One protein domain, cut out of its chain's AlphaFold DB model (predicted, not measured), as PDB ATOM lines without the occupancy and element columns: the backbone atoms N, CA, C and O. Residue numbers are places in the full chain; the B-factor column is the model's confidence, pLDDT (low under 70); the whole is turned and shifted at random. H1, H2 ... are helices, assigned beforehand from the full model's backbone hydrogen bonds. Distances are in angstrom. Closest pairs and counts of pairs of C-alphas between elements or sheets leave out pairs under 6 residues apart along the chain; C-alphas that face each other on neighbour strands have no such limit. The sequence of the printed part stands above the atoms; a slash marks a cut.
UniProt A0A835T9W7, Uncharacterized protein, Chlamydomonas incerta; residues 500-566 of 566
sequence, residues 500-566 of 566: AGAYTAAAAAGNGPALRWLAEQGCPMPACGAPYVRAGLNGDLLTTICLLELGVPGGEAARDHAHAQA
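What this domain is: This is residues 500 to 566 of the 566 residues of an uncharacterized protein of Chlamydomonas incerta (UniProt A0A835T9W7). Two short helical hairpins, H1 with H2 and H3 with H4, pack side by side as a square block of four nearly aligned helices. H5, near the end of the printed part, lies out beyond H3 and H4 and itself touches no helix. The printed part has 67 residues with five named helices, H1 to H5, and no named strand: all helix, compact, radius of gyration of the C-alphas 11.1 A, spans 32 by 23 by 17 A.

Where its parts are: H1, residues 501 to 509, begins at C-alpha 501 (123.674, 127.996, 153.187) and is 12.6 A long. H2, 512 to 520, is 12.4 A; H3, 530 to 537, 10.5 A; H4, 541 to 549, 12.2 A. H5, 556 to 563, 11.3 A, ends at C-alpha 563 (103.552, 134.266, 168.941).

How they stand to each other: H1 and H2 touch in a hairpin, closest C-alphas Ala 506 and Leu 515, 6.0 A, a shallow tilt of 20 degrees, opposite ways. H1 touches H3, the same way, closest C-alphas Thr 504 and Pro 531, 4.4 A. H3 and H4 touch in a hairpin, closest C-alphas Ala 535 and Thr 544, 5.8 A. H2 touches H4, closest C-alphas Gly 512 and Thr 543, 6.1 A. H4 and H5 are apart. Every O i to N i+4 pair is within hydrogen-bond range in H1 to H4, 2 of 4 in H5.

The domain as a whole: C-alphas 521 and 564, the farthest apart, are 33.0 A apart. The printed part has no cut and no long link. Residues 555 to 566 have pLDDT under 70.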
ATOM      1  N   ALA A 500     122.186 124.044 152.964       90.38
ATOM      2  CA  ALA A 500     121.265 125.010 153.551       90.38
ATOM      3  C   ALA A 500     121.782 126.463 153.543       90.38
ATOM      4  O   ALA A 500     121.001 127.411 153.673       90.38
ATOM      5  N   GLY A 501     123.090 126.670 153.351       91.69
ATOM      6  CA  GLY A 501     123.674 127.996 153.187       91.69
ATOM      7  C   GLY A 501     123.245 128.693 151.893       91.69
ATOM      8  O   GLY A 501     123.311 129.921 151.840       91.69
ATOM      9  N   ALA A 502     122.745 127.957 150.891       94.25
ATOM     10  CA  ALA A 502     122.198 128.527 149.659       94.25
ATOM     11  C   ALA A 502     121.019 129.479 149.932       94.25
ATOM     12  O   ALA A 502     120.991 130.578 149.385       94.25
ATOM     13  N   TYR A 503     120.115 129.135 150.858       94.50
ATOM     14  CA  TYR A 503     119.026 130.030 151.280       94.50
ATOM     15  C   TYR A 503     119.544 131.311 151.934       94.50
ATOM     16  O   TYR A 503     118.996 132.390 151.721       94.50
ATOM     17  N   THR A 504     120.616 131.209 152.726       93.25
ATOM     18  CA  THR A 504     121.207 132.379 153.392       93.25
ATOM     19  C   THR A 504     121.863 133.315 152.376       93.25
ATOM     20  O   THR A 504     121.726 134.529 152.503       93.25
ATOM     21  N   ALA A 505     122.545 132.770 151.364       92.50
ATOM     22  CA  ALA A 505     123.145 133.549 150.281       92.50
ATOM     23  C   ALA A 505     122.074 134.202 149.383       92.50
ATOM     24  O   ALA A 505     122.130 135.408 149.145       92.50
ATOM     25  N   ALA A 506     121.034 133.455 149.000       94.94
ATOM     26  CA  ALA A 506     119.913 133.979 148.220       94.94
ATOM     27  C   ALA A 506     119.176 135.106 148.964       94.94
ATOM     28  O   ALA A 506     118.888 136.154 148.384       94.94
ATOM     29  N   ALA A 507     118.939 134.939 150.272       93.94
ATOM     30  CA  ALA A 507     118.358 135.980 151.118       93.94
ATOM     31  C   ALA A 507     119.292 137.192 151.293       93.94
ATOM     32  O   ALA A 507     118.824 138.326 151.350       93.94
ATOM     33  N   ALA A 508     120.616 136.983 151.328       91.56
ATOM     34  CA  ALA A 508     121.597 138.072 151.347       91.56
ATOM     35  C   ALA A 508     121.538 138.945 150.097       91.56
ATOM     36  O   ALA A 508     121.603 140.169 150.206       91.56
ATOM     37  N   ALA A 509     121.387 138.315 148.933       90.19
ATOM     38  CA  ALA A 509     121.222 138.995 147.654       90.19
ATOM     39  C   ALA A 509     119.804 139.553 147.436       90.19
ATOM     40  O   ALA A 509     119.568 140.306 146.489       90.19
ATOM     41  N   GLY A 510     118.849 139.164 148.287       93.19
ATOM     42  CA  GLY A 510     117.427 139.432 148.105       93.19
ATOM     43  C   GLY A 510     116.869 138.853 146.804       93.19
ATOM     44  O   GLY A 510     116.037 139.482 146.151       93.19
ATOM     45  N   ASN A 511     117.383 137.691 146.392       94.12
ATOM     46  CA  ASN A 511     117.030 137.020 145.146       94.12
ATOM     47  C   ASN A 511     115.846 136.065 145.372       94.12
ATOM     48  O   ASN A 511     116.020 134.869 145.617       94.12
ATOM     49  N   GLY A 512     114.629 136.615 145.310       93.62
ATOM     50  CA  GLY A 512     113.377 135.857 145.420       93.62
ATOM     51  C   GLY A 512     113.263 134.700 144.415       93.62
ATOM     52  O   GLY A 512     112.967 133.579 144.835       93.62
ATOM     53  N   PRO A 513     113.556 134.907 143.116       93.62
ATOM     54  CA  PRO A 513     113.579 133.826 142.130       93.62
ATOM     55  C   PRO A 513     114.518 132.671 142.504       93.62
ATOM     56  O   PRO A 513     114.126 131.509 142.397       93.62
ATOM     57  N   ALA A 514     115.723 132.965 143.010       94.81
ATOM     58  CA  ALA A 514     116.636 131.929 143.494       94.81
ATOM     59  C   ALA A 514     116.070 131.166 144.701       94.81
ATOM     60  O   ALA A 514     116.190 129.946 144.747       94.81
ATOM     61  N   LEU A 515     115.429 131.852 145.659       95.19
ATOM     62  CA  LEU A 515     114.793 131.207 146.816       95.19
ATOM     63  C   LEU A 515     113.693 130.222 146.394       95.19
ATOM     64  O   LEU A 515     113.672 129.090 146.877       95.19
ATOM     65  N   ARG A 516     112.812 130.629 145.469       94.88
ATOM     66  CA  ARG A 516     111.742 129.761 144.947       94.88
ATOM     67  C   ARG A 516     112.315 128.557 144.212       94.88
ATOM     68  O   ARG A 516     111.934 127.429 144.502       94.88
ATOM     69  N   TRP A 517     113.300 128.788 143.346       95.69
ATOM     70  CA  TRP A 517     113.968 127.711 142.625       95.69
ATOM     71  C   TRP A 517     114.664 126.721 143.578       95.69
ATOM     72  O   TRP A 517     114.568 125.513 143.388       95.69
ATOM     73  N   LEU A 518     115.316 127.191 144.651       95.56
ATOM     74  CA  LEU A 518     115.930 126.307 145.654       95.56
ATOM     75  C   LEU A 518     114.889 125.421 146.354       95.56
ATOM     76  O   LEU A 518     115.158 124.241 146.586       95.56
ATOM     77  N   ALA A 519     113.717 125.974 146.669       94.69
ATOM     78  CA  ALA A 519     112.617 125.231 147.277       94.69
ATOM     79  C   ALA A 519     112.027 124.191 146.315       94.69
ATOM     80  O   ALA A 519     111.888 123.027 146.687       94.69
ATOM     81  N   GLU A 520     111.765 124.579 145.065       95.25
ATOM     82  CA  GLU A 520     111.267 123.686 144.011       95.25
ATOM     83  C   GLU A 520     112.208 122.507 143.753       95.25
ATOM     84  O   GLU A 520     111.766 121.383 143.526       95.25
ATOM     85  N   GLN A 521     113.518 122.752 143.802       95.19
ATOM     86  CA  GLN A 521     114.524 121.728 143.556       95.19
ATOM     87  C   GLN A 521     114.884 120.895 144.803       95.19
ATOM     88  O   GLN A 521     115.769 120.039 144.737       95.19
ATOM     89  N   GLY A 522     114.215 121.128 145.938       92.31
ATOM     90  CA  GLY A 522     114.402 120.352 147.164       92.31
ATOM     91  C   GLY A 522     115.741 120.600 147.864       92.31
ATOM     92  O   GLY A 522     116.273 119.701 148.518       92.31
ATOM     93  N   CYS A 523     116.315 121.800 147.731       92.25
ATOM     94  CA  CYS A 523     117.496 122.183 148.502       92.25
ATOM     95  C   CYS A 523     117.158 122.160 150.008       92.25
ATOM     96  O   CYS A 523     116.117 122.707 150.397       92.25
ATOM     97  N   PRO A 524     117.998 121.553 150.872       91.88
ATOM     98  CA  PRO A 524     117.712 121.452 152.300       91.88
ATOM     99  C   PRO A 524     117.540 122.839 152.923       91.88
ATOM    100  O   PRO A 524     118.412 123.698 152.799       91.88
ATOM    101  N   MET A 525     116.420 123.056 153.609       91.12
ATOM    102  CA  MET A 525     116.167 124.320 154.299       91.12
ATOM    103  C   MET A 525     117.072 124.467 155.534       91.12
ATOM    104  O   MET A 525     117.361 123.478 156.214       91.12
ATOM    105  N   PRO A 526     117.520 125.689 155.865       88.75
ATOM    106  CA  PRO A 526     118.280 125.937 157.082       88.75
ATOM    107  C   PRO A 526     117.417 125.728 158.326       88.75
ATOM    108  O   PRO A 526     116.281 126.183 158.397       88.75
ATOM    109  N   ALA A 527     117.985 125.062 159.331       83.50
ATOM    110  CA  ALA A 527     117.340 124.882 160.633       83.50
ATOM    111  C   ALA A 527     117.369 126.162 161.492       83.50
ATOM    112  O   ALA A 527     116.576 126.312 162.420       83.50
ATOM    113  N   CYS A 528     118.292 127.082 161.196       81.56
ATOM    114  CA  CYS A 528     118.431 128.363 161.876       81.56
ATOM    115  C   CYS A 528     117.797 129.501 161.064       81.56
ATOM    116  O   CYS A 528     117.827 129.495 159.835       81.56
ATOM    117  N   GLY A 529     117.321 130.544 161.750       84.44
ATOM    118  CA  GLY A 529     116.744 131.743 161.130       84.44
ATOM    119  C   GLY A 529     117.735 132.652 160.387       84.44
ATOM    120  O   GLY A 529     117.447 133.828 160.185       84.44
ATOM    121  N   ALA A 530     118.910 132.156 159.980       88.81
ATOM    122  CA  ALA A 530     119.946 132.954 159.317       88.81
ATOM    123  C   ALA A 530     119.473 133.693 158.043       88.81
ATOM    124  O   ALA A 530     119.874 134.849 157.868       88.81
ATOM    125  N   PRO A 531     118.607 133.118 157.176       90.25
ATOM    126  CA  PRO A 531     118.040 133.856 156.045       90.25
ATOM    127  C   PRO A 531     117.212 135.074 156.477       90.25
ATOM    128  O   PRO A 531     117.365 136.148 155.897       90.25
ATOM    129  N   TYR A 532     116.403 134.941 157.536       84.44
ATOM    130  CA  TYR A 532     115.601 136.038 158.089       84.44
ATOM    131  C   TYR A 532     116.474 137.134 158.689       84.44
ATOM    132  O   TYR A 532     116.249 138.308 158.416       84.44
ATOM    133  N   VAL A 533     117.515 136.763 159.444       85.25
ATOM    134  CA  VAL A 533     118.488 137.729 159.981       85.25
ATOM    135  C   VAL A 533     119.110 138.534 158.845       85.25
ATOM    136  O   VAL A 533     119.229 139.753 158.936       85.25
ATOM    137  N   ARG A 534     119.483 137.876 157.744       86.94
ATOM    138  CA  ARG A 534     120.105 138.553 156.609       86.94
ATOM    139  C   ARG A 534     119.139 139.488 155.874       86.94
ATOM    140  O   ARG A 534     119.528 140.611 155.561       86.94
ATOM    141  N   ALA A 535     117.901 139.052 155.640       84.38
ATOM    142  CA  ALA A 535     116.860 139.892 155.052       84.38
ATOM    143  C   ALA A 535     116.538 141.102 155.953       84.38
ATOM    144  O   ALA A 535     116.480 142.232 155.467       84.38
ATOM    145  N   GLY A 536     116.441 140.884 157.269       80.94
ATOM    146  CA  GLY A 536     116.221 141.928 158.271       80.94
ATOM    147  C   GLY A 536     117.356 142.953 158.334       80.94
ATOM    148  O   GLY A 536     117.092 144.150 158.293       80.94
ATOM    149  N   LEU A 537     118.620 142.510 158.329       79.06
ATOM    150  CA  LEU A 537     119.789 143.404 158.269       79.06
ATOM    151  C   LEU A 537     119.804 144.276 157.004       79.06
ATOM    152  O   LEU A 537     120.298 145.400 157.031       79.06
ATOM    153  N   ASN A 538     119.262 143.764 155.900       79.31
ATOM    154  CA  ASN A 538     119.118 144.510 154.654       79.31
ATOM    155  C   ASN A 538     117.888 145.436 154.632       79.31
ATOM    156  O   ASN A 538     117.771 146.244 153.706       79.31
ATOM    157  N   GLY A 539     116.978 145.309 155.606       83.56
ATOM    158  CA  GLY A 539     115.655 145.933 155.588       83.56
ATOM    159  C   GLY A 539     114.797 145.465 154.410       83.56
ATOM    160  O   GLY A 539     113.986 146.234 153.906       83.56
ATOM    161  N   ASP A 540     115.029 144.251 153.908       88.25
ATOM    162  CA  ASP A 540     114.403 143.730 152.694       88.25
ATOM    163  C   ASP A 540     113.122 142.956 153.026       88.25
ATOM    164  O   ASP A 540     113.131 141.751 153.316       88.25
ATOM    165  N   LEU A 541     111.998 143.676 152.999       88.88
ATOM    166  CA  LEU A 541     110.701 143.114 153.355       88.88
ATOM    167  C   LEU A 541     110.228 142.083 152.325       88.88
ATOM    168  O   LEU A 541     109.670 141.060 152.713       88.88
ATOM    169  N   LEU A 542     110.479 142.303 151.029       90.75
ATOM    170  CA  LEU A 542     110.052 141.365 149.983       90.75
ATOM    171  C   LEU A 542     110.749 140.015 150.125       90.75
ATOM    172  O   LEU A 542     110.108 138.973 149.996       90.75
ATOM    173  N   THR A 543     112.042 140.024 150.445       90.88
ATOM    174  CA  THR A 543     112.784 138.787 150.709       90.88
ATOM    175  C   THR A 543     112.280 138.095 151.974       90.88
ATOM    176  O   THR A 543     112.120 136.877 151.979       90.88
ATOM    177  N   THR A 544     111.955 138.855 153.024       91.12
ATOM    178  CA  THR A 544     111.366 138.309 154.259       91.12
ATOM    179  C   THR A 544     110.016 137.636 153.989       91.12
ATOM    180  O   THR A 544     109.803 136.503 154.415       91.12
ATOM    181  N   ILE A 545     109.134 138.289 153.226       90.50
ATOM    182  CA  ILE A 545     107.846 137.723 152.796       90.50
ATOM    183  C   ILE A 545     108.070 136.451 151.976       90.50
ATOM    184  O   ILE A 545     107.432 135.440 152.244       90.50
ATOM    185  N   CYS A 546     109.012 136.463 151.030       92.75
ATOM    186  CA  CYS A 546     109.323 135.285 150.220       92.75
ATOM    187  C   CYS A 546     109.788 134.095 151.078       92.75
ATOM    188  O   CYS A 546     109.410 132.962 150.805       92.75
ATOM    189  N   LEU A 547     110.591 134.328 152.122       93.00
ATOM    190  CA  LEU A 547     111.024 133.270 153.045       93.00
ATOM    191  C   LEU A 547     109.847 132.681 153.842       93.00
ATOM    192  O   LEU A 547     109.793 131.462 154.019       93.00
ATOM    193  N   LEU A 548     108.902 133.528 154.270       92.31
ATOM    194  CA  LEU A 548     107.675 133.104 154.953       92.31
ATOM    195  C   LEU A 548     106.760 132.294 154.027       92.31
ATOM    196  O   LEU A 548     106.293 131.229 154.420       92.31
ATOM    197  N   GLU A 549     106.544 132.767 152.795       92.75
ATOM    198  CA  GLU A 549     105.743 132.079 151.769       92.75
ATOM    199  C   GLU A 549     106.300 130.674 151.468       92.75
ATOM    200  O   GLU A 549     105.536 129.737 151.247       92.75
ATOM    201  N   LEU A 550     107.626 130.509 151.511       93.38
ATOM    202  CA  LEU A 550     108.306 129.226 151.307       93.38
ATOM    203  C   LEU A 550     108.355 128.338 152.562       93.38
ATOM    204  O   LEU A 550     108.834 127.208 152.482       93.38
ATOM    205  N   GLY A 551     107.897 128.823 153.720       90.56
ATOM    206  CA  GLY A 551     107.909 128.067 154.972       90.56
ATOM    207  C   GLY A 551     109.310 127.804 155.534       90.56
ATOM    208  O   GLY A 551     109.509 126.817 156.243       90.56
ATOM    209  N   VAL A 552     110.294 128.660 155.227       89.38
ATOM    210  CA  VAL A 552     111.668 128.490 155.726       89.38
ATOM    211  C   VAL A 552     111.670 128.581 157.260       89.38
ATOM    212  O   VAL A 552     111.125 129.549 157.802       89.38
ATOM    213  N   PRO A 553     112.290 127.635 157.994       86.38
ATOM    214  CA  PRO A 553     112.309 127.661 159.454       86.38
ATOM    215  C   PRO A 553     113.006 128.912 159.997       86.38
ATOM    216  O   PRO A 553     114.145 129.217 159.647       86.38
ATOM    217  N   GLY A 554     112.342 129.633 160.897       72.31
ATOM    218  CA  GLY A 554     112.911 130.831 161.521       72.31
ATOM    219  C   GLY A 554     113.832 130.564 162.726       72.31
ATOM    220  O   GLY A 554     114.389 131.501 163.291       72.31
ATOM    221  N   GLY A 555     114.026 129.299 163.122       65.94
ATOM    222  CA  GLY A 555     114.678 128.929 164.385       65.94
ATOM    223  C   GLY A 555     113.830 129.281 165.621       65.94
ATOM    224  O   GLY A 555     112.752 129.861 165.497       65.94
ATOM    225  N   GLU A 556     114.300 128.925 166.820       55.31
ATOM    226  CA  GLU A 556     113.573 129.175 168.083       55.31
ATOM    227  C   GLU A 556     113.264 130.671 168.297       55.31
ATOM    228  O   GLU A 556     112.141 131.012 168.645       55.31
ATOM    229  N   ALA A 557     114.179 131.573 167.922       49.28
ATOM    230  CA  ALA A 557     114.013 133.025 168.080       49.28
ATOM    231  C   ALA A 557     112.910 133.667 167.203       49.28
ATOM    232  O   ALA A 557     112.397 134.733 167.542       49.28
ATOM    233  N   ALA A 558     112.533 133.055 166.074       45.50
ATOM    234  CA  ALA A 558     111.453 133.574 165.226       45.50
ATOM    235  C   ALA A 558     110.061 133.111 165.681       45.50
ATOM    236  O   ALA A 558     109.071 133.789 165.400       45.50
ATOM    237  N   ARG A 559     109.975 131.976 166.393       44.97
ATOM    238  CA  ARG A 559     108.711 131.492 166.973       44.97
ATOM    239  C   ARG A 559     108.185 132.461 168.032       44.97
ATOM    240  O   ARG A 559     106.986 132.719 168.058       44.97
ATOM    241  N   ASP A 560     109.076 133.068 168.811       41.34
ATOM    242  CA  ASP A 560     108.704 134.001 169.879       41.34
ATOM    243  C   ASP A 560     108.137 135.330 169.343       41.34
ATOM    244  O   ASP A 560     107.195 135.875 169.912       41.34
ATOM    245  N   HIS A 561     108.635 135.827 168.201       40.31
ATOM    246  CA  HIS A 561     108.087 137.032 167.558       40.31
ATOM    247  C   HIS A 561     106.746 136.784 166.853       40.31
ATOM    248  O   HIS A 561     105.879 137.654 166.873       40.31
ATOM    249  N   ALA A 562     106.551 135.603 166.254       36.88
ATOM    250  CA  ALA A 562     105.280 135.242 165.626       36.88
ATOM    251  C   ALA A 562     104.167 134.996 166.665       36.88
ATOM    252  O   ALA A 562     103.021 135.360 166.425       36.88
ATOM    253  N   HIS A 563     104.502 134.439 167.836       38.62
ATOM    254  CA  HIS A 563     103.552 134.266 168.941       38.62
ATOM    255  C   HIS A 563     103.219 135.564 169.688       38.62
ATOM    256  O   HIS A 563     102.169 135.634 170.309       38.62
ATOM    257  N   ALA A 564     104.066 136.594 169.617       34.91
ATOM    258  CA  ALA A 564     103.772 137.903 170.202       34.91
ATOM    259  C   ALA A 564     102.822 138.769 169.343       34.91
ATOM    260  O   ALA A 564     102.374 139.817 169.806       34.91
ATOM    261  N   GLN A 565     102.534 138.362 168.100       39.34
ATOM    262  CA  GLN A 565     101.652 139.078 167.164       39.34
ATOM    263  C   GLN A 565     100.346 138.334 166.828       39.34
ATOM    264  O   GLN A 565      99.530 138.869 166.076       39.34
ATOM    265  N   ALA A 566     100.147 137.130 167.371       34.19
ATOM    266  CA  ALA A 566      98.894 136.373 167.320       34.19
ATOM    267  C   ALA A 566      98.164 136.500 168.659       34.19
ATOM    268  O   ALA A 566      96.916 136.599 168.634       34.19
TER     269      ALA A 566